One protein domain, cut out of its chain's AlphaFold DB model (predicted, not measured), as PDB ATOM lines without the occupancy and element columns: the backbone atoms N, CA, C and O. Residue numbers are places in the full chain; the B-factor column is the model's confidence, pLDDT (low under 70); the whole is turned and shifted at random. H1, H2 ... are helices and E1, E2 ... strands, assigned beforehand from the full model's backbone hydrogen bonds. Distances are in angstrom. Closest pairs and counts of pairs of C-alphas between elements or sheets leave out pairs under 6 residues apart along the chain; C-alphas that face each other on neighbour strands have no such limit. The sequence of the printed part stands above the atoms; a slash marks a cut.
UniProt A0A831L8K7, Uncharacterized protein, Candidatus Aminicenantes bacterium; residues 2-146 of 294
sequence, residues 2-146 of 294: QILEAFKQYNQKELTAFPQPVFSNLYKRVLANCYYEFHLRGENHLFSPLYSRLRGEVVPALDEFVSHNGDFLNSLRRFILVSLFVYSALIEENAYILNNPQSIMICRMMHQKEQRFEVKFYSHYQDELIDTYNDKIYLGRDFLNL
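Overview. This is residues 2 to 146 of the 294 residues of an uncharacterized protein of Candidatus Aminicenantes bacterium (UniProt A0A831L8K7). A single strongly twisted six-stranded sheet forms a wall, and the long helix H4 packs across one of its faces. Short helices sit round this pair: H1 and H3 toward the end where H4 starts, H2 beside H4, and H5 and H6 beyond H4's far end. The 145 printed residues hold six named helices and six named strands, in the order H1 H2 E1 E2 E3 H3 H4 H5 H6 E4 E5 E6; the sheet runs E3 E2 E1 E4 E5 E6, mixed, and the class is mixed, helices and strands. The whole is compact and rounded, with a radius of gyration of the C-alphas of 14.4 A and spans of 37 by 37 by 24 A.

Arrangement. Start at E1, residues 34 to 40, and E4, residues 103 to 111: they are parallel neighbours, with N 35 and O 105 2.8 A apart. E1, E2 at residues 43 to 47 and E3 at 53 to 55 form a meander, each strand the antiparallel neighbour of the one before; look at N 38 and O 45, 2.9 A, and N 54 and O 46, 2.8 A. E4, E5 at 116 to 125 and E6 at 137 to 145 form another, with N 106 and O 122 2.8 A apart and N 119 and O 142 2.8 A apart. H4, residues 70 to 87, runs across the strands at a height over the sheet of 6.3 A, only just over E6 with 3 C-alphas, at 77 degrees on the local plane. H1, residues 2 to 8, is on the same face, giving two layers, helices on one face of a sheet; it stands up from the sheet over E4, at 64 degrees. H2, residues 25 to 32, touches residues 77 to 81 of H4, closest at C-alphas 31 and 81, 7.1 A. H3, residues 60 to 68, H5, 90 to 93, and H6, 95 to 98, only graze the sheet, as does H2. In H1, H2, H3 and H4 every O i to N i+4 pair is within hydrogen-bond range; H5 and H6 are too short for one.

Along the chain. Find C-alpha 2 at (-36.841, 15.895, -10.727), where H1 begins. H4 runs 25.2 A from C-alpha 70 at (-27.901, 18.162, 6.458). E4 spans 25.6 A, E5 28.9 A, E1 19.2 A and E6 24.9 A, ending at C-alpha 145, (-42.061, 6.617, -0.560).

Size, cuts and confidence. The C-alphas of Ala 17 and Asp 131, the two farthest apart, are 38.4 A from each other. The printed part has no cut; the links H1 to H2 and E5 to E6 are long. No printed residue is under 70 in pLDDT.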
ATOM      1  N   GLN A   2     -35.726  16.602 -11.374       79.50
ATOM      2  CA  GLN A   2     -36.841  15.895 -10.727       79.50
ATOM      3  C   GLN A   2     -36.571  15.403  -9.282       79.50
ATOM      4  O   GLN A   2     -37.433  15.550  -8.420       79.50
ATOM      5  N   ILE A   3     -35.361  14.915  -8.961       84.94
ATOM      6  CA  ILE A   3     -35.017  14.527  -7.575       84.94
ATOM      7  C   ILE A   3     -34.994  15.718  -6.604       84.94
ATOM      8  O   ILE A   3     -35.510  15.615  -5.495       84.94
ATOM      9  N   LEU A   4     -34.459  16.866  -7.034       86.38
ATOM     10  CA  LEU A   4     -34.431  18.076  -6.209       86.38
ATOM     11  C   LEU A   4     -35.839  18.644  -6.030       86.38
ATOM     12  O   LEU A   4     -36.168  19.127  -4.957       86.38
ATOM     13  N   GLU A   5     -36.692  18.558  -7.051       85.31
ATOM     14  CA  GLU A   5     -38.105  18.945  -6.946       85.31
ATOM     15  C   GLU A   5     -38.852  18.097  -5.912       85.31
ATOM     16  O   GLU A   5     -39.582  18.646  -5.088       85.31
ATOM     17  N   ALA A   6     -38.619  16.782  -5.899       85.50
ATOM     18  CA  ALA A   6     -39.181  15.897  -4.885       85.50
ATOM     19  C   ALA A   6     -38.660  16.229  -3.473       85.50
ATOM     20  O   ALA A   6     -39.431  16.220  -2.514       85.50
ATOM     21  N   PHE A   7     -37.374  16.569  -3.335       88.81
ATOM     22  CA  PHE A   7     -36.779  16.910  -2.041       88.81
ATOM     23  C   PHE A   7     -37.134  18.306  -1.526       88.81
ATOM     24  O   PHE A   7     -37.186  18.496  -0.315       88.81
ATOM     25  N   LYS A   8     -37.442  19.274  -2.397       82.19
ATOM     26  CA  LYS A   8     -37.832  20.640  -1.991       82.19
ATOM     27  C   LYS A   8     -39.016  20.669  -1.021       82.19
ATOM     28  O   LYS A   8     -39.111  21.579  -0.205       82.19
ATOM     29  N   GLN A   9     -39.894  19.666  -1.063       80.12
ATOM     30  CA  GLN A   9     -41.022  19.537  -0.132       80.12
ATOM     31  C   GLN A   9     -40.584  19.261   1.318       80.12
ATOM     32  O   GLN A   9     -41.338  19.517   2.257       80.12
ATOM     33  N   TYR A  10     -39.352  18.784   1.490       79.69
ATOM     34  CA  TYR A  10     -38.711  18.455   2.759       79.69
ATOM     35  C   TYR A  10     -37.554  19.407   3.087       79.69
ATOM     36  O   TYR A  10     -36.723  19.088   3.931       79.69
ATOM     37  N   ASN A  11     -37.484  20.568   2.424       73.88
ATOM     38  CA  ASN A  11     -36.417  21.539   2.652       73.88
ATOM     39  C   ASN A  11     -36.343  21.900   4.144       73.88
ATOM     40  O   ASN A  11     -37.334  22.369   4.709       73.88
ATOM     41  N   GLN A  12     -35.189  21.637   4.759       71.50
ATOM     42  CA  GLN A  12     -34.896  21.820   6.187       71.50
ATOM     43  C   GLN A  12     -35.823  21.051   7.147       71.50
ATOM     44  O   GLN A  12     -35.904  21.375   8.329       71.50
ATOM     45  N   LYS A  13     -36.539  20.031   6.664       84.50
ATOM     46  CA  LYS A  13     -37.425  19.200   7.486       84.50
ATOM     47  C   LYS A  13     -36.868  17.796   7.599       84.50
ATOM     48  O   LYS A  13     -36.640  17.125   6.596       84.50
ATOM     49  N   GLU A  14     -36.724  17.328   8.828       89.94
ATOM     50  CA  GLU A  14     -36.434  15.925   9.075       89.94
ATOM     51  C   GLU A  14     -37.629  15.044   8.703       89.94
ATOM     52  O   GLU A  14     -38.795  15.375   8.939       89.94
ATOM     53  N   LEU A  15     -37.331  13.867   8.164       90.81
ATOM     54  CA  LEU A  15     -38.268  12.761   8.160       90.81
ATOM     55  C   LEU A  15     -38.363  12.227   9.594       90.81
ATOM     56  O   LEU A  15     -37.370  11.789  10.166       90.81
ATOM     57  N   THR A  16     -39.559  12.250  10.169       87.75
ATOM     58  CA  THR A  16     -39.804  11.764  11.542       87.75
ATOM     59  C   THR A  16     -40.831  10.637  11.595       87.75
ATOM     60  O   THR A  16     -40.860   9.857  12.543       87.75
ATOM     61  N   ALA A  17     -41.650  10.497  10.548       89.38
ATOM     62  CA  ALA A  17     -42.740   9.530  10.465       89.38
ATOM     63  C   ALA A  17     -42.264   8.124  10.044       89.38
ATOM     64  O   ALA A  17     -42.684   7.600   9.011       89.38
ATOM     65  N   PHE A  18     -41.371   7.517  10.830       93.00
ATOM     66  CA  PHE A  18     -40.950   6.120  10.672       93.00
ATOM     67  C   PHE A  18     -40.480   5.499  12.004       93.00
ATOM     68  O   PHE A  18     -40.081   6.230  12.917       93.00
ATOM     69  N   PRO A  19     -40.508   4.156  12.141       91.50
ATOM     70  CA  PRO A  19     -40.063   3.466  13.350       91.50
ATOM     71  C   PRO A  19     -38.609   3.781  13.718       91.50
ATOM     72  O   PRO A  19     -37.769   3.982  12.848       91.50
ATOM     73  N   GLN A  20     -38.282   3.751  15.008       90.31
ATOM     74  CA  GLN A  20     -36.914   3.950  15.498       90.31
ATOM     75  C   GLN A  20     -36.389   2.644  16.114       90.31
ATOM     76  O   GLN A  20     -36.415   2.493  17.336       90.31
ATOM     77  N   PRO A  21     -35.986   1.652  15.294       91.50
ATOM     78  CA  PRO A  21     -35.457   0.399  15.810       91.50
ATOM     79  C   PRO A  21     -34.099   0.615  16.482       91.50
ATOM     80  O   PRO A  21     -33.328   1.510  16.126       91.50
ATOM     81  N   VAL A  22     -33.773  -0.268  17.422       92.62
ATOM     82  CA  VAL A  22     -32.416  -0.360  17.959       92.62
ATOM     83  C   VAL A  22     -31.552  -1.095  16.938       92.62
ATOM     84  O   VAL A  22     -31.743  -2.281  16.682       92.62
ATOM     85  N   PHE A  23     -30.604  -0.383  16.335       94.50
ATOM     86  CA  PHE A  23     -29.708  -0.964  15.342       94.50
ATOM     87  C   PHE A  23     -28.629  -1.848  15.969       94.50
ATOM     88  O   PHE A  23     -27.987  -1.477  16.957       94.50
ATOM     89  N   SER A  24     -28.372  -2.989  15.324       94.81
ATOM     90  CA  SER A  24     -27.185  -3.803  15.582       94.81
ATOM     91  C   SER A  24     -25.907  -3.060  15.164       94.81
ATOM     92  O   SER A  24     -25.950  -2.039  14.471       94.81
ATOM     93  N   ASN A  25     -24.743  -3.587  15.552       95.31
ATOM     94  CA  ASN A  25     -23.454  -2.996  15.178       95.31
ATOM     95  C   ASN A  25     -23.246  -2.941  13.657       95.31
ATOM     96  O   ASN A  25     -22.677  -1.969  13.162       95.31
ATOM     97  N   LEU A  26     -23.761  -3.930  12.917       95.94
ATOM     98  CA  LEU A  26     -23.745  -3.932  11.455       95.94
ATOM     99  C   LEU A  26     -24.520  -2.728  10.898       95.94
ATOM    100  O   LEU A  26     -23.965  -1.939  10.141       95.94
ATOM    101  N   TYR A  27     -25.766  -2.520  11.330       96.50
ATOM    102  CA  TYR A  27     -26.575  -1.385  10.867       96.50
ATOM    103  C   TYR A  27     -25.975  -0.032  11.259       96.50
ATOM    104  O   TYR A  27     -25.982   0.893  10.451       96.50
ATOM    105  N   LYS A  28     -25.415   0.093  12.471       95.69
ATOM    106  CA  LYS A  28     -24.712   1.313  12.906       95.69
ATOM    107  C   LYS A  28     -23.505   1.620  12.016       95.69
ATOM    108  O   LYS A  28     -23.321   2.766  11.616       95.69
ATOM    109  N   ARG A  29     -22.715   0.599  11.666       95.12
ATOM    110  CA  ARG A  29     -21.571   0.724  10.748       95.12
ATOM    111  C   ARG A  29     -22.015   1.144   9.352       95.12
ATOM    112  O   ARG A  29     -21.438   2.073   8.795       95.12
ATOM    113  N   VAL A  30     -23.038   0.488   8.808       96.75
ATOM    114  CA  VAL A  30     -23.594   0.827   7.493       96.75
ATOM    115  C   VAL A  30     -24.120   2.263   7.493       96.75
ATOM    116  O   VAL A  30     -23.829   3.015   6.572       96.75
ATOM    117  N   LEU A  31     -24.833   2.679   8.544       95.88
ATOM    118  CA  LEU A  31     -25.333   4.047   8.698       95.88
ATOM    119  C   LEU A  31     -24.199   5.086   8.711       95.88
ATOM    120  O   LEU A  31     -24.338   6.140   8.092       95.88
ATOM    121  N   ALA A  32     -23.085   4.797   9.389       95.12
ATOM    122  CA  ALA A  32     -21.923   5.683   9.429       95.12
ATOM    123  C   ALA A  32     -21.203   5.784   8.071       95.12
ATOM    124  O   ALA A  32     -20.714   6.852   7.717       95.12
ATOM    125  N   ASN A  33     -21.201   4.699   7.289       95.75
ATOM    126  CA  ASN A  33     -20.493   4.582   6.009       95.75
ATOM    127  C   ASN A  33     -21.443   4.566   4.800       95.75
ATOM    128  O   ASN A  33     -21.176   3.911   3.791       95.75
ATOM    129  N   CYS A  34     -22.575   5.266   4.902       97.19
ATOM    130  CA  CYS A  34     -23.575   5.343   3.842       97.19
ATOM    131  C   CYS A  34     -23.397   6.614   3.003       97.19
ATOM    132  O   CYS A  34     -23.608   7.733   3.473       97.19
ATOM    133  N   TYR A  35     -23.079   6.413   1.733       97.88
ATOM    134  CA  TYR A  35     -22.855   7.427   0.716       97.88
ATOM    135  C   TYR A  35     -24.133   7.625  -0.095       97.88
ATOM    136  O   TYR A  35     -24.918   6.690  -0.289       97.88
ATOM    137  N   TYR A  36     -24.323   8.833  -0.612       97.88
ATOM    138  CA  TYR A  36     -25.405   9.125  -1.545       97.88
ATOM    139  C   TYR A  36     -24.887   9.190  -2.961       97.88
ATOM    140  O   TYR A  36     -23.883   9.839  -3.230       97.88
ATOM    141  N   GLU A  37     -25.615   8.573  -3.880       97.19
ATOM    142  CA  GLU A  37     -25.381   8.762  -5.299       97.19
ATOM    143  C   GLU A  37     -26.675   9.251  -5.952       97.19
ATOM    144  O   GLU A  37     -27.674   8.533  -6.021       97.19
ATOM    145  N   PHE A  38     -26.682  10.504  -6.400       94.88
ATOM    146  CA  PHE A  38     -27.841  11.104  -7.046       94.88
ATOM    147  C   PHE A  38     -27.667  11.059  -8.559       94.88
ATOM    148  O   PHE A  38     -26.690  11.583  -9.093       94.88
ATOM    149  N   HIS A  39     -28.633  10.465  -9.259       89.00
ATOM    150  CA  HIS A  39     -28.638  10.462 -10.718       89.00
ATOM    151  C   HIS A  39     -29.320  11.731 -11.250       89.00
ATOM    152  O   HIS A  39     -30.535  11.899 -11.101       89.00
ATOM    153  N   LEU A  40     -28.560  12.645 -11.860       85.19
ATOM    154  CA  LEU A  40     -29.081  13.871 -12.467       85.19
ATOM    155  C   LEU A  40     -28.481  14.079 -13.855       85.19
ATOM    156  O   LEU A  40     -27.285  13.936 -14.052       85.19
ATOM    157  N   ARG A  41     -29.324  14.476 -14.819       81.56
ATOM    158  CA  ARG A  41     -28.898  14.854 -16.182       81.56
ATOM    159  C   ARG A  41     -28.033  13.788 -16.886       81.56
ATOM    160  O   ARG A  41     -27.195  14.124 -17.709       81.56
ATOM    161  N   GLY A  42     -28.263  12.507 -16.587       82.25
ATOM    162  CA  GLY A  42     -27.509  11.391 -17.168       82.25
ATOM    163  C   GLY A  42     -26.195  11.068 -16.451       82.25
ATOM    164  O   GLY A  42     -25.567  10.066 -16.786       82.25
ATOM    165  N   GLU A  43     -25.814  11.836 -15.430       88.88
ATOM    166  CA  GLU A  43     -24.610  11.622 -14.633       88.88
ATOM    167  C   GLU A  43     -24.949  11.199 -13.192       88.88
ATOM    168  O   GLU A  43     -26.029  11.473 -12.662       88.88
ATOM    169  N   ASN A  44     -24.024  10.479 -12.557       92.12
ATOM    170  CA  ASN A  44     -24.106  10.106 -11.150       92.12
ATOM    171  C   ASN A  44     -23.220  11.033 -10.315       92.12
ATOM    172  O   ASN A  44     -22.005  11.063 -10.511       92.12
ATOM    173  N   HIS A  45     -23.823  11.716  -9.346       95.31
ATOM    174  CA  HIS A  45     -23.126  12.576  -8.398       95.31
ATOM    175  C   HIS A  45     -22.992  11.859  -7.056       95.31
ATOM    176  O   HIS A  45     -24.002  11.574  -6.407       95.31
ATOM    177  N   LEU A  46     -21.759  11.545  -6.657       96.75
ATOM    178  CA  LEU A  46     -21.456  10.803  -5.433       96.75
ATOM    179  C   LEU A  46     -21.091  11.768  -4.305       96.75
ATOM    180  O   LEU A  46     -20.221  12.621  -4.478       96.75
ATOM    181  N   PHE A  47     -21.695  11.569  -3.138       97.31
ATOM    182  CA  PHE A  47     -21.454  12.331  -1.921       97.31
ATOM    183  C   PHE A  47     -21.089  11.399  -0.767       97.31
ATOM    184  O   PHE A  47     -21.707  10.347  -0.576       97.31
ATOM    185  N   SER A  48     -20.092  11.812   0.010       96.12
ATOM    186  CA  SER A  48     -19.672  11.143   1.239       96.12
ATOM    187  C   SER A  48     -20.745  11.224   2.339       96.12
ATOM    188  O   SER A  48     -21.699  12.003   2.226       96.12
ATOM    189  N   PRO A  49     -20.592  10.478   3.450       95.31
ATOM    190  CA  PRO A  49     -21.488  10.581   4.601       95.31
ATOM    191  C   PRO A  49     -21.511  11.977   5.244       95.31
ATOM    192  O   PRO A  49     -22.491  12.322   5.904       95.31
ATOM    193  N   LEU A  50     -20.460  12.772   5.028       95.06
ATOM    194  CA  LEU A  50     -20.342  14.170   5.456       95.06
ATOM    195  C   LEU A  50     -20.753  15.160   4.358       95.06
ATOM    196  O   LEU A  50     -20.454  16.346   4.448       95.06
ATOM    197  N   TYR A  51     -21.421  14.677   3.308       95.12
ATOM    198  CA  TYR A  51     -21.982  15.494   2.234       95.12
ATOM    199  C   TYR A  51     -20.958  16.222   1.357       95.12
ATOM    200  O   TYR A  51     -21.323  17.062   0.539       95.12
ATOM    201  N   SER A  52     -19.681  15.846   1.442       94.25
ATOM    202  CA  SER A  52     -18.666  16.272   0.476       94.25
ATOM    203  C   SER A  52     -18.825  15.499  -0.830       94.25
ATOM    204  O   SER A  52     -18.900  14.267  -0.819       94.25
ATOM    205  N   ARG A  53     -18.850  16.213  -1.954       94.94
ATOM    206  CA  ARG A  53     -18.881  15.625  -3.293       94.94
ATOM    207  C   ARG A  53     -17.562  14.914  -3.596       94.94
ATOM    208  O   ARG A  53     -16.495  15.486  -3.428       94.94
ATOM    209  N   LEU A  54     -17.662  13.683  -4.085       94.75
ATOM    210  CA  LEU A  54     -16.527  12.841  -4.473       94.75
ATOM    211  C   LEU A  54     -16.481  12.571  -5.978       94.75
ATOM    212  O   LEU A  54     -15.419  12.280  -6.519       94.75
ATOM    213  N   ARG A  55     -17.629  12.641  -6.663       93.69
ATOM    214  CA  ARG A  55     -17.721  12.408  -8.109       93.69
ATOM    215  C   ARG A  55     -18.855  13.210  -8.736       93.69
ATOM    216  O   ARG A  55     -19.889  13.424  -8.102       93.69
ATOM    217  N   GLY A  56     -18.668  13.545 -10.008       91.88
ATOM    218  CA  GLY A  56     -19.643  14.180 -10.888       91.88
ATOM    219  C   GLY A  56     -19.479  15.692 -10.935       91.88
ATOM    220  O   GLY A  56     -19.095  16.297  -9.930       91.88
ATOM    221  N   GLU A  57     -19.789  16.307 -12.074       91.75
ATOM    222  CA  GLU A  57     -19.603  17.749 -12.279       91.75
ATOM    223  C   GLU A  57     -20.420  18.588 -11.294       91.75
ATOM    224  O   GLU A  57     -21.523  18.200 -10.898       91.75
ATOM    225  N   VAL A  58     -19.887  19.742 -10.884       92.00
ATOM    226  CA  VAL A  58     -20.571  20.671  -9.970       92.00
ATOM    227  C   VAL A  58     -21.931  21.057 -10.548       92.00
ATOM    228  O   VAL A  58     -22.050  21.478 -11.697       92.00
ATOM    229  N   VAL A  59     -22.969  20.934  -9.726       92.62
ATOM    230  CA  VAL A  59     -24.332  21.325 -10.086       92.62
ATOM    231  C   VAL A  59     -24.805  22.255  -8.977       92.62
ATOM    232  O   VAL A  59     -25.274  21.749  -7.959       92.62
ATOM    233  N   PRO A  60     -24.739  23.589  -9.162       92.06
ATOM    234  CA  PRO A  60     -24.948  24.554  -8.082       92.06
ATOM    235  C   PRO A  60     -26.204  24.291  -7.247       92.06
ATOM    236  O   PRO A  60     -26.127  24.232  -6.031       92.06
ATOM    237  N   ALA A  61     -27.336  23.997  -7.894       91.56
ATOM    238  CA  ALA A  61     -28.590  23.696  -7.201       91.56
ATOM    239  C   ALA A  61     -28.559  22.402  -6.360       91.56
ATOM    240  O   ALA A  61     -29.301  22.285  -5.390       91.56
ATOM    241  N   LEU A  62     -27.757  21.404  -6.748       92.62
ATOM    242  CA  LEU A  62     -27.573  20.174  -5.975       92.62
ATOM    243  C   LEU A  62     -26.610  20.404  -4.814       92.62
ATOM    244  O   LEU A  62     -26.916  19.988  -3.704       92.62
ATOM    245  N   ASP A  63     -25.477  21.056  -5.073       92.44
ATOM    246  CA  ASP A  63     -24.482  21.361  -4.043       92.44
ATOM    247  C   ASP A  63     -25.077  22.265  -2.958       92.44
ATOM    248  O   ASP A  63     -24.961  21.956  -1.776       92.44
ATOM    249  N   GLU A  64     -25.804  23.310  -3.362       92.44
ATOM    250  CA  GLU A  64     -26.537  24.198  -2.461       92.44
ATOM    251  C   GLU A  64     -27.612  23.439  -1.676       92.44
ATOM    252  O   GLU A  64     -27.745  23.622  -0.466       92.44
ATOM    253  N   PHE A  65     -28.378  22.558  -2.329       93.06
ATOM    254  CA  PHE A  65     -29.361  21.745  -1.622       93.06
ATOM    255  C   PHE A  65     -28.682  20.891  -0.548       93.06
ATOM    256  O   PHE A  65     -29.107  20.903   0.605       93.06
ATOM    257  N   VAL A  66     -27.614  20.182  -0.914       93.69
ATOM    258  CA  VAL A  66     -26.893  19.268  -0.026       93.69
ATOM    259  C   VAL A  66     -26.250  20.011   1.149       93.69
ATOM    260  O   VAL A  66     -26.357  19.541   2.281       93.69
ATOM    261  N   SER A  67     -25.664  21.190   0.921       91.06
ATOM    262  CA  SER A  67     -25.025  21.983   1.979       91.06
ATOM    263  C   SER A  67     -26.015  22.546   3.003       91.06
ATOM    264  O   SER A  67     -25.652  22.719   4.162       91.06
ATOM    265  N   HIS A  68     -27.260  22.821   2.602       92.19
ATOM    266  CA  HIS A  68     -28.274  23.433   3.471       92.19
ATOM    267  C   HIS A  68     -29.277  22.438   4.074       92.19
ATOM    268  O   HIS A  68     -30.122  22.837   4.873       92.19
ATOM    269  N   ASN A  69     -29.216  21.156   3.700       93.62
ATOM    270  CA  ASN A  69     -30.210  20.147   4.091       93.62
ATOM    271  C   ASN A  69     -29.602  18.961   4.853       93.62
ATOM    272  O   ASN A  69     -30.074  17.833   4.719       93.62
ATOM    273  N   GLY A  70     -28.572  19.203   5.671       93.50
ATOM    274  CA  GLY A  70     -27.901  18.162   6.458       93.50
ATOM    275  C   GLY A  70     -28.858  17.330   7.321       93.50
ATOM    276  O   GLY A  70     -28.798  16.103   7.281       93.50
ATOM    277  N   ASP A  71     -29.793  17.970   8.027       93.25
ATOM    278  CA  ASP A  71     -30.765  17.287   8.897       93.25
ATOM    279  C   ASP A  71     -31.730  16.404   8.099       93.25
ATOM    280  O   ASP A  71     -31.927  15.223   8.409       93.25
ATOM    281  N   PHE A  72     -32.257  16.928   6.986       94.62
ATOM    282  CA  PHE A  72     -33.059  16.134   6.058       94.62
ATOM    283  C   PHE A  72     -32.262  14.937   5.532       94.62
ATOM    284  O   PHE A  72     -32.749  13.813   5.606       94.62
ATOM    285  N   LEU A  73     -31.030  15.131   5.059       96.06
ATOM    286  CA  LEU A  73     -30.206  14.047   4.525       96.06
ATOM    287  C   LEU A  73     -29.841  13.006   5.597       96.06
ATOM    288  O   LEU A  73     -29.869  11.805   5.323       96.06
ATOM    289  N   ASN A  74     -29.593  13.431   6.839       95.38
ATOM    290  CA  ASN A  74     -29.365  12.532   7.971       95.38
ATOM    291  C   ASN A  74     -30.619  11.691   8.256       95.38
ATOM    292  O   ASN A  74     -30.543  10.466   8.401       95.38
ATOM    293  N   SER A  75     -31.786  12.336   8.290       95.75
ATOM    294  CA  SER A  75     -33.069  11.663   8.501       95.75
ATOM    295  C   SER A  75     -33.452  10.745   7.331       95.75
ATOM    296  O   SER A  75     -33.937   9.641   7.562       95.75
ATOM    297  N   LEU A  76     -33.147  11.125   6.084       96.31
ATOM    298  CA  LEU A  76     -33.324  10.310   4.882       96.31
ATOM    299  C   LEU A  76     -32.455   9.060   4.944       96.31
ATOM    300  O   LEU A  76     -32.911   7.972   4.598       96.31
ATOM    301  N   ARG A  77     -31.214   9.183   5.417       97.00
ATOM    302  CA  ARG A  77     -30.307   8.045   5.566       97.00
ATOM    303  C   ARG A  77     -30.890   7.053   6.557       97.00
ATOM    304  O   ARG A  77     -31.009   5.871   6.250       97.00
ATOM    305  N   ARG A  78     -31.340   7.545   7.714       96.88
ATOM    306  CA  ARG A  78     -32.034   6.724   8.712       96.88
ATOM    307  C   ARG A  78     -33.303   6.098   8.139       96.88
ATOM    308  O   ARG A  78     -33.485   4.900   8.311       96.88
ATOM    309  N   PHE A  79     -34.123   6.853   7.411       97.12
ATOM    310  CA  PHE A  79     -35.329   6.350   6.754       97.12
ATOM    311  C   PHE A  79     -35.014   5.175   5.819       97.12
ATOM    312  O   PHE A  79     -35.669   4.139   5.901       97.12
ATOM    313  N   ILE A  80     -33.980   5.299   4.976       97.69
ATOM    314  CA  ILE A  80     -33.519   4.232   4.074       97.69
ATOM    315  C   ILE A  80     -33.093   2.995   4.873       97.69
ATOM    316  O   ILE A  80     -33.523   1.888   4.559       97.69
ATOM    317  N   LEU A  81     -32.287   3.160   5.926       97.25
ATOM    318  CA  LEU A  81     -31.820   2.018   6.716       97.25
ATOM    319  C   LEU A  81     -32.932   1.337   7.513       97.25
ATOM    320  O   LEU A  81     -32.973   0.109   7.559       97.25
ATOM    321  N   VAL A  82     -33.853   2.096   8.109       97.19
ATOM    322  CA  VAL A  82     -35.029   1.520   8.779       97.19
ATOM    323  C   VAL A  82     -35.923   0.820   7.759       97.19
ATOM    324  O   VAL A  82     -36.453  -0.253   8.030       97.19
ATOM    325  N   SER A  83     -36.051   1.381   6.561       96.69
ATOM    326  CA  SER A  83     -36.783   0.753   5.471       96.69
ATOM    327  C   SER A  83     -36.183  -0.602   5.089       96.69
ATOM    328  O   SER A  83     -36.912  -1.590   5.058       96.69
ATOM    329  N   LEU A  84     -34.863  -0.683   4.896       97.00
ATOM    330  CA  LEU A  84     -34.172  -1.955   4.657       97.00
ATOM    331  C   LEU A  84     -34.319  -2.923   5.835       97.00
ATOM    332  O   LEU A  84     -34.504  -4.117   5.631       97.00
ATOM    333  N   PHE A  85     -34.287  -2.418   7.069       95.69
ATOM    334  CA  PHE A  85     -34.503  -3.226   8.268       95.69
ATOM    335  C   PHE A  85     -35.908  -3.845   8.326       95.69
ATOM    336  O   PHE A  85     -36.056  -4.967   8.801       95.69
ATOM    337  N   VAL A  86     -36.946  -3.147   7.861       94.00
ATOM    338  CA  VAL A  86     -38.341  -3.617   7.957       94.00
ATOM    339  C   VAL A  86     -38.790  -4.387   6.714       94.00
ATOM    340  O   VAL A  86     -39.515  -5.374   6.836       94.00
ATOM    341  N   TYR A  87     -38.381  -3.939   5.528       95.19
ATOM    342  CA  TYR A  87     -38.925  -4.370   4.235       95.19
ATOM    343  C   TYR A  87     -37.904  -5.067   3.331       95.19
ATOM    344  O   TYR A  87     -38.125  -5.188   2.127       95.19
ATOM    345  N   SER A  88     -36.774  -5.498   3.889       95.81
ATOM    346  CA  SER A  88     -35.735  -6.215   3.158       95.81
ATOM    347  C   SER A  88     -34.933  -7.137   4.089       95.81
ATOM    348  O   SER A  88     -35.098  -7.132   5.316       95.81
ATOM    349  N   ALA A  89     -34.079  -7.946   3.469       95.75
ATOM    350  CA  ALA A  89     -32.995  -8.697   4.097       95.75
ATOM    351  C   ALA A  89     -31.616  -8.315   3.510       95.75
ATOM    352  O   ALA A  89     -30.617  -8.969   3.788       95.75
ATOM    353  N   LEU A  90     -31.546  -7.259   2.686       96.25
ATOM    354  CA  LEU A  90     -30.361  -6.895   1.900       96.25
ATOM    355  C   LEU A  90     -29.103  -6.704   2.755       96.25
ATOM    356  O   LEU A  90     -28.014  -7.110   2.350       96.25
ATOM    357  N   ILE A  91     -29.222  -6.074   3.927       96.50
ATOM    358  CA  ILE A  91     -28.061  -5.818   4.792       96.50
ATOM    359  C   ILE A  91     -27.574  -7.117   5.426       96.50
ATOM    360  O   ILE A  91     -26.369  -7.358   5.461       96.50
ATOM    361  N   GLU A  92     -28.496  -7.948   5.899       94.38
ATOM    362  CA  GLU A  92     -28.197  -9.242   6.497       94.38
ATOM    363  C   GLU A  92     -27.563 -10.199   5.473       94.38
ATOM    364  O   GLU A  92     -26.513 -10.779   5.751       94.38
ATOM    365  N   GLU A  93     -28.107 -10.279   4.257       94.62
ATOM    366  CA  GLU A  93     -27.572 -11.126   3.178       94.62
ATOM    367  C   GLU A  93     -26.187 -10.685   2.693       94.62
ATOM    368  O   GLU A  93     -25.364 -11.501   2.277       94.62
ATOM    369  N   ASN A  94     -25.892  -9.388   2.776       96.56
ATOM    370  CA  ASN A  94     -24.600  -8.835   2.380       96.56
ATOM    371  C   ASN A  94     -23.692  -8.533   3.586       96.56
ATOM    372  O   ASN A  94     -22.691  -7.824   3.443       96.56
ATOM    373  N   ALA A  95     -23.989  -9.092   4.766       96.00
ATOM    374  CA  ALA A  95     -23.241  -8.829   5.996       96.00
ATOM    375  C   ALA A  95     -21.748  -9.170   5.874       96.00
ATOM    376  O   ALA A  95     -20.919  -8.485   6.464       96.00
ATOM    377  N   TYR A  96     -21.385 -10.187   5.084       94.06
ATOM    378  CA  TYR A  96     -19.981 -10.553   4.863       94.06
ATOM    379  C   TYR A  96     -19.173  -9.433   4.186       94.06
ATOM    380  O   TYR A  96     -18.010  -9.237   4.522       94.06
ATOM    381  N   ILE A  97     -19.796  -8.671   3.279       95.25
ATOM    382  CA  ILE A  97     -19.186  -7.493   2.649       95.25
ATOM    383  C   ILE A  97     -19.220  -6.336   3.643       95.25
ATOM    384  O   ILE A  97     -18.205  -5.720   3.942       95.25
ATOM    385  N   LEU A  98     -20.405  -6.051   4.182       96.06
ATOM    386  CA  LEU A  98     -20.672  -4.836   4.950       96.06
ATOM    387  C   LEU A  98     -20.022  -4.823   6.344       96.06
ATOM    388  O   LEU A  98     -19.899  -3.761   6.952       96.06
ATOM    389  N   ASN A  99     -19.586  -5.977   6.858       94.00
ATOM    390  CA  ASN A  99     -18.794  -6.052   8.085       94.00
ATOM    391  C   ASN A  99     -17.325  -5.659   7.884       94.00
ATOM    392  O   ASN A  99     -16.654  -5.354   8.873       94.00
ATOM    393  N   ASN A 100     -16.815  -5.638   6.647       93.12
ATOM    394  CA  ASN A 100     -15.451  -5.195   6.387       93.12
ATOM    395  C   ASN A 100     -15.306  -3.701   6.776       93.12
ATOM    396  O   ASN A 100     -16.111  -2.880   6.337       93.12
ATOM    397  N   PRO A 101     -14.304  -3.317   7.593       90.31
ATOM    398  CA  PRO A 101     -14.079  -1.928   7.999       90.31
ATOM    399  C   PRO A 101     -13.899  -0.919   6.869       90.31
ATOM    400  O   PRO A 101     -14.279   0.230   7.053       90.31
ATOM    401  N   GLN A 102     -13.359  -1.340   5.727       92.56
ATOM    402  CA  GLN A 102     -13.164  -0.478   4.562       92.56
ATOM    403  C   GLN A 102     -14.376  -0.468   3.623       92.56
ATOM    404  O   GLN A 102     -14.382   0.279   2.649       92.56
ATOM    405  N   SER A 103     -15.389  -1.308   3.857       95.25
ATOM    406  CA  SER A 103     -16.571  -1.343   2.995       95.25
ATOM    407  C   SER A 103     -17.524  -0.193   3.292       95.25
ATOM    408  O   SER A 103     -17.892   0.070   4.436       95.25
ATOM    409  N   ILE A 104     -17.977   0.447   2.220       96.62
ATOM    410  CA  ILE A 104     -18.991   1.496   2.250       96.62
ATOM    411  C   ILE A 104     -20.279   1.006   1.597       96.62
ATOM    412  O   ILE A 104     -20.256   0.097   0.771       96.62
ATOM    413  N   MET A 105     -21.404   1.644   1.913       97.94
ATOM    414  CA  MET A 105     -22.656   1.433   1.188       97.94
ATOM    415  C   MET A 105     -22.998   2.679   0.376       97.94
ATOM    416  O   MET A 105     -23.022   3.780   0.910       97.94
ATOM    417  N   ILE A 106     -23.311   2.512  -0.905       98.50
ATOM    418  CA  ILE A 106     -23.729   3.593  -1.799       98.50
ATOM    419  C   ILE A 106     -25.220   3.436  -2.094       98.50
ATOM    420  O   ILE A 106     -25.642   2.445  -2.692       98.50
ATOM    421  N   CYS A 107     -26.000   4.443  -1.709       98.19
ATOM    422  CA  CYS A 107     -27.426   4.560  -1.994       98.19
ATOM    423  C   CYS A 107     -27.633   5.359  -3.279       98.19
ATOM    424  O   CYS A 107     -27.703   6.591  -3.251       98.19
ATOM    425  N   ARG A 108     -27.751   4.662  -4.414       97.00
ATOM    426  CA  ARG A 108     -28.090   5.294  -5.690       97.00
ATOM    427  C   ARG A 108     -29.582   5.577  -5.756       97.00
ATOM    428  O   ARG A 108     -30.373   4.672  -6.016       97.00
ATOM    429  N   MET A 109     -29.942   6.837  -5.561       95.19
ATOM    430  CA  MET A 109     -31.317   7.324  -5.568       95.19
ATOM    431  C   MET A 109     -31.767   7.630  -6.998       95.19
ATOM    432  O   MET A 109     -31.199   8.493  -7.671       95.19
ATOM    433  N   MET A 110     -32.822   6.956  -7.450       92.06
ATOM    434  CA  MET A 110     -33.466   7.214  -8.735       92.06
ATOM    435  C   MET A 110     -34.904   7.661  -8.483       92.06
ATOM    436  O   MET A 110     -35.722   6.911  -7.945       92.06
ATOM    437  N   HIS A 111     -35.205   8.904  -8.850       91.56
ATOM    438  CA  HIS A 111     -36.562   9.428  -8.753       91.56
ATOM    439  C   HIS A 111     -37.471   8.720  -9.758       91.56
ATOM    440  O   HIS A 111     -37.093   8.537 -10.913       91.56
ATOM    441  N   GLN A 112     -38.650   8.304  -9.300       87.81
ATOM    442  CA  GLN A 112     -39.687   7.756 -10.168       87.81
ATOM    443  C   GLN A 112     -40.764   8.813 -10.419       87.81
ATOM    444  O   GLN A 112     -40.797   9.456 -11.461       87.81
ATOM    445  N   LYS A 113     -41.666   8.998  -9.451       86.75
ATOM    446  CA  LYS A 113     -42.786   9.940  -9.528       86.75
ATOM    447  C   LYS A 113     -43.112  10.442  -8.126       86.75
ATOM    448  O   LYS A 113     -43.072   9.655  -7.183       86.75
ATOM    449  N   GLU A 114     -43.481  11.719  -7.998       87.06
ATOM    450  CA  GLU A 114     -43.843  12.337  -6.710       87.06
ATOM    451  C   GLU A 114     -42.729  12.114  -5.666       87.06
ATOM    452  O   GLU A 114     -41.575  12.415  -5.956       87.06
ATOM    453  N   GLN A 115     -43.033  11.566  -4.487       88.38
ATOM    454  CA  GLN A 115     -42.049  11.270  -3.436       88.38
ATOM    455  C   GLN A 115     -41.541   9.817  -3.483       88.38
ATOM    456  O   GLN A 115     -41.068   9.293  -2.471       88.38
ATOM    457  N   ARG A 116     -41.663   9.142  -4.636       92.06
ATOM    458  CA  ARG A 116     -41.271   7.737  -4.812       92.06
ATOM    459  C   ARG A 116     -39.912   7.590  -5.472       92.06
ATOM    460  O   ARG A 116     -39.620   8.234  -6.482       92.06
ATOM    461  N   PHE A 117     -39.126   6.668  -4.930       94.62
ATOM    462  CA  PHE A 117     -37.761   6.402  -5.359       94.62
ATOM    463  C   PHE A 117     -37.519   4.904  -5.500       94.62
ATOM    464  O   PHE A 117     -37.942   4.123  -4.651       94.62
ATOM    465  N   GLU A 118     -36.791   4.518  -6.543       95.44
ATOM    466  CA  GLU A 118     -36.036   3.265  -6.539       95.44
ATOM    467  C   GLU A 118     -34.633   3.589  -6.030       95.44
ATOM    468  O   GLU A 118     -33.985   4.520  -6.515       95.44
ATOM    469  N   VAL A 119     -34.159   2.821  -5.058       97.19
ATOM    470  CA  VAL A 119     -32.803   2.943  -4.530       97.19
ATOM    471  C   VAL A 119     -32.050   1.674  -4.859       97.19
ATOM    472  O   VAL A 119     -32.473   0.581  -4.493       97.19
ATOM    473  N   LYS A 120     -30.934   1.816  -5.569       97.56
ATOM    474  CA  LYS A 120     -30.004   0.715  -5.829       97.56
ATOM    475  C   LYS A 120     -28.853   0.804  -4.847       97.56
ATOM    476  O   LYS A 120     -28.244   1.864  -4.715       97.56
ATOM    477  N   PHE A 121     -28.542  -0.314  -4.212       98.25
ATOM    478  CA  PHE A 121     -27.484  -0.391  -3.218       98.25
ATOM    479  C   PHE A 121     -26.254  -1.040  -3.821       98.25
ATOM    480  O   PHE A 121     -26.334  -2.064  -4.508       98.25
ATOM    481  N   TYR A 122     -25.110  -0.429  -3.555       98.00
ATOM    482  CA  TYR A 122     -23.812  -0.948  -3.944       98.00
ATOM    483  C   TYR A 122     -22.862  -0.929  -2.751       98.00
ATOM    484  O   TYR A 122     -23.014  -0.091  -1.865       98.00
ATOM    485  N   SER A 123     -21.875  -1.817  -2.759       97.75
ATOM    486  CA  SER A 123     -20.696  -1.730  -1.902       97.75
ATOM    487  C   SER A 123     -19.457  -1.407  -2.728       97.75
ATOM    488  O   SER A 123     -19.390  -1.715  -3.924       97.75
ATOM    489  N   HIS A 124     -18.490  -0.782  -2.071       97.31
ATOM    490  CA  HIS A 124     -17.139  -0.565  -2.564       97.31
ATOM    491  C   HIS A 124     -16.173  -0.487  -1.378       97.31
ATOM    492  O   HIS A 124     -16.604  -0.222  -0.254       97.31
ATOM    493  N   TYR A 125     -14.877  -0.650  -1.628       95.56
ATOM    494  CA  TYR A 125     -13.845  -0.285  -0.661       95.56
ATOM    495  C   TYR A 125     -13.590   1.222  -0.690       95.56
ATOM    496  O   TYR A 125     -13.492   1.815  -1.764       95.56
ATOM    497  N   GLN A 126     -13.510   1.845   0.484       93.06
ATOM    498  CA  GLN A 126     -13.358   3.290   0.633       93.06
ATOM    499  C   GLN A 126     -12.093   3.814  -0.055       93.06
ATOM    500  O   GLN A 126     -12.171   4.804  -0.779       93.06
ATOM    501  N   ASP A 127     -10.968   3.123   0.130       93.00
ATOM    502  CA  ASP A 127      -9.651   3.557  -0.351       93.00
ATOM    503  C   ASP A 127      -9.512   3.453  -1.877       93.00
ATOM    504  O   ASP A 127      -8.731   4.175  -2.483       93.00
ATOM    505  N   GLU A 128     -10.323   2.605  -2.513       93.75
ATOM    506  CA  GLU A 128     -10.309   2.377  -3.963       93.75
ATOM    507  C   GLU A 128     -11.429   3.142  -4.692       93.75
ATOM    508  O   GLU A 128     -11.507   3.145  -5.919       93.75
ATOM    509  N   LEU A 129     -12.339   3.787  -3.952       92.81
ATOM    510  CA  LEU A 129     -13.598   4.313  -4.489       92.81
ATOM    511  C   LEU A 129     -13.415   5.321  -5.628       92.81
ATOM    512  O   LEU A 129     -14.260   5.386  -6.524       92.81
ATOM    513  N   ILE A 130     -12.360   6.133  -5.573       89.31
ATOM    514  CA  ILE A 130     -12.088   7.160  -6.582       89.31
ATOM    515  C   ILE A 130     -11.533   6.525  -7.861       89.31
ATOM    516  O   ILE A 130     -12.011   6.846  -8.953       89.31
ATOM    517  N   ASP A 131     -10.608   5.578  -7.717       91.12
ATOM    518  CA  ASP A 131      -9.846   5.004  -8.827       91.12
ATOM    519  C   ASP A 131     -10.629   3.916  -9.574       91.12
ATOM    520  O   ASP A 131     -10.630   3.880 -10.805       91.12
ATOM    521  N   THR A 132     -11.367   3.068  -8.852       93.62
ATOM    522  CA  THR A 132     -12.080   1.908  -9.418       93.62
ATOM    523  C   THR A 132     -13.592   1.987  -9.239       93.62
ATOM    524  O   THR A 132     -14.290   0.983  -9.295       93.62
ATOM    525  N   TYR A 133     -14.156   3.197  -9.149       92.44
ATOM    526  CA  TYR A 133     -15.595   3.451  -8.950       92.44
ATOM    527  C   TYR A 133     -16.557   2.563  -9.765       92.44
ATOM    528  O   TYR A 133     -17.692   2.324  -9.345       92.44
ATOM    529  N   ASN A 134     -16.197   2.137 -10.975       92.06
ATOM    530  CA  ASN A 134     -17.075   1.310 -11.807       92.06
ATOM    531  C   ASN A 134     -17.166  -0.157 -11.349       92.06
ATOM    532  O   ASN A 134     -18.138  -0.822 -11.712       92.06
ATOM    533  N   ASP A 135     -16.261  -0.605 -10.478       92.75
ATOM    534  CA  ASP A 135     -16.135  -1.978  -9.972       92.75
ATOM    535  C   ASP A 135     -16.960  -2.225  -8.698       92.75
ATOM    536  O   ASP A 135     -16.806  -3.214  -7.984       92.75
ATOM    537  N   LYS A 136     -17.936  -1.345  -8.451       95.00
ATOM    538  CA  LYS A 136     -18.948  -1.486  -7.400       95.00
ATOM    539  C   LYS A 136     -19.647  -2.841  -7.426       95.00
ATOM    540  O   LYS A 136     -20.227  -3.262  -8.433       95.00
ATOM    541  N   ILE A 137     -19.767  -3.427  -6.241       95.62
ATOM    542  CA  ILE A 137     -20.521  -4.653  -6.014       95.62
ATOM    543  C   ILE A 137     -21.986  -4.280  -5.829       95.62
ATOM    544  O   ILE A 137     -22.343  -3.573  -4.893       95.62
ATOM    545  N   TYR A 138     -22.864  -4.756  -6.708       97.25
ATOM    546  CA  TYR A 138     -24.303  -4.593  -6.512       97.25
ATOM    547  C   TYR A 138     -24.775  -5.413  -5.311       97.25
ATOM    548  O   TYR A 138     -24.451  -6.599  -5.239       97.25
ATOM    549  N   LEU A 139     -25.526  -4.798  -4.400       97.25
ATOM    550  CA  LEU A 139     -26.073  -5.464  -3.216       97.25
ATOM    551  C   LEU A 139     -27.535  -5.857  -3.415       97.25
ATOM    552  O   LEU A 139     -27.885  -6.972  -3.068       97.25
ATOM    553  N   GLY A 140     -28.335  -4.972  -4.016       96.94
ATOM    554  CA  GLY A 140     -29.771  -5.167  -4.219       96.94
ATOM    555  C   GLY A 140     -30.492  -3.841  -4.471       96.94
ATOM    556  O   GLY A 140     -29.863  -2.819  -4.790       96.94
ATOM    557  N   ARG A 141     -31.822  -3.825  -4.353       96.81
ATOM    558  CA  ARG A 141     -32.645  -2.612  -4.511       96.81
ATOM    559  C   ARG A 141     -33.809  -2.550  -3.532       96.81
ATOM    560  O   ARG A 141     -34.272  -3.569  -3.037       96.81
ATOM    561  N   ASP A 142     -34.321  -1.343  -3.329       96.75
ATOM    562  CA  ASP A 142     -35.519  -1.087  -2.534       96.75
ATOM    563  C   ASP A 142     -36.357   0.056  -3.135       96.75
ATOM    564  O   ASP A 142     -35.863   0.864  -3.926       96.75
ATOM    565  N   PHE A 143     -37.635   0.129  -2.758       95.88
ATOM    566  CA  PHE A 143     -38.604   1.101  -3.266       95.88
ATOM    567  C   PHE A 143     -39.201   1.931  -2.135       95.88
ATOM    568  O   PHE A 143     -39.979   1.436  -1.323       95.88
ATOM    569  N   LEU A 144     -38.890   3.222  -2.121       95.00
ATOM    570  CA  LEU A 144     -39.248   4.133  -1.042       95.00
ATOM    571  C   LEU A 144     -40.374   5.072  -1.450       95.00
ATOM    572  O   LEU A 144     -40.468   5.488  -2.605       95.00
ATOM    573  N   ASN A 145     -41.179   5.464  -0.467       93.69
ATOM    574  CA  ASN A 145     -42.061   6.617  -0.560       93.69
ATOM    575  C   ASN A 145     -41.810   7.535   0.640       93.69
ATOM    576  O   ASN A 145     -42.152   7.181   1.764       93.69
ATOM    577  N   LEU A 146     -41.244   8.719   0.414       93.06
ATOM    578  CA  LEU A 146     -40.887   9.619   1.518       93.06
ATOM    579  C   LEU A 146     -42.113  10.221   2.224       93.06
ATOM    580  O   LEU A 146     -41.988  10.731   3.334       93.06
TER     581      LEU A 146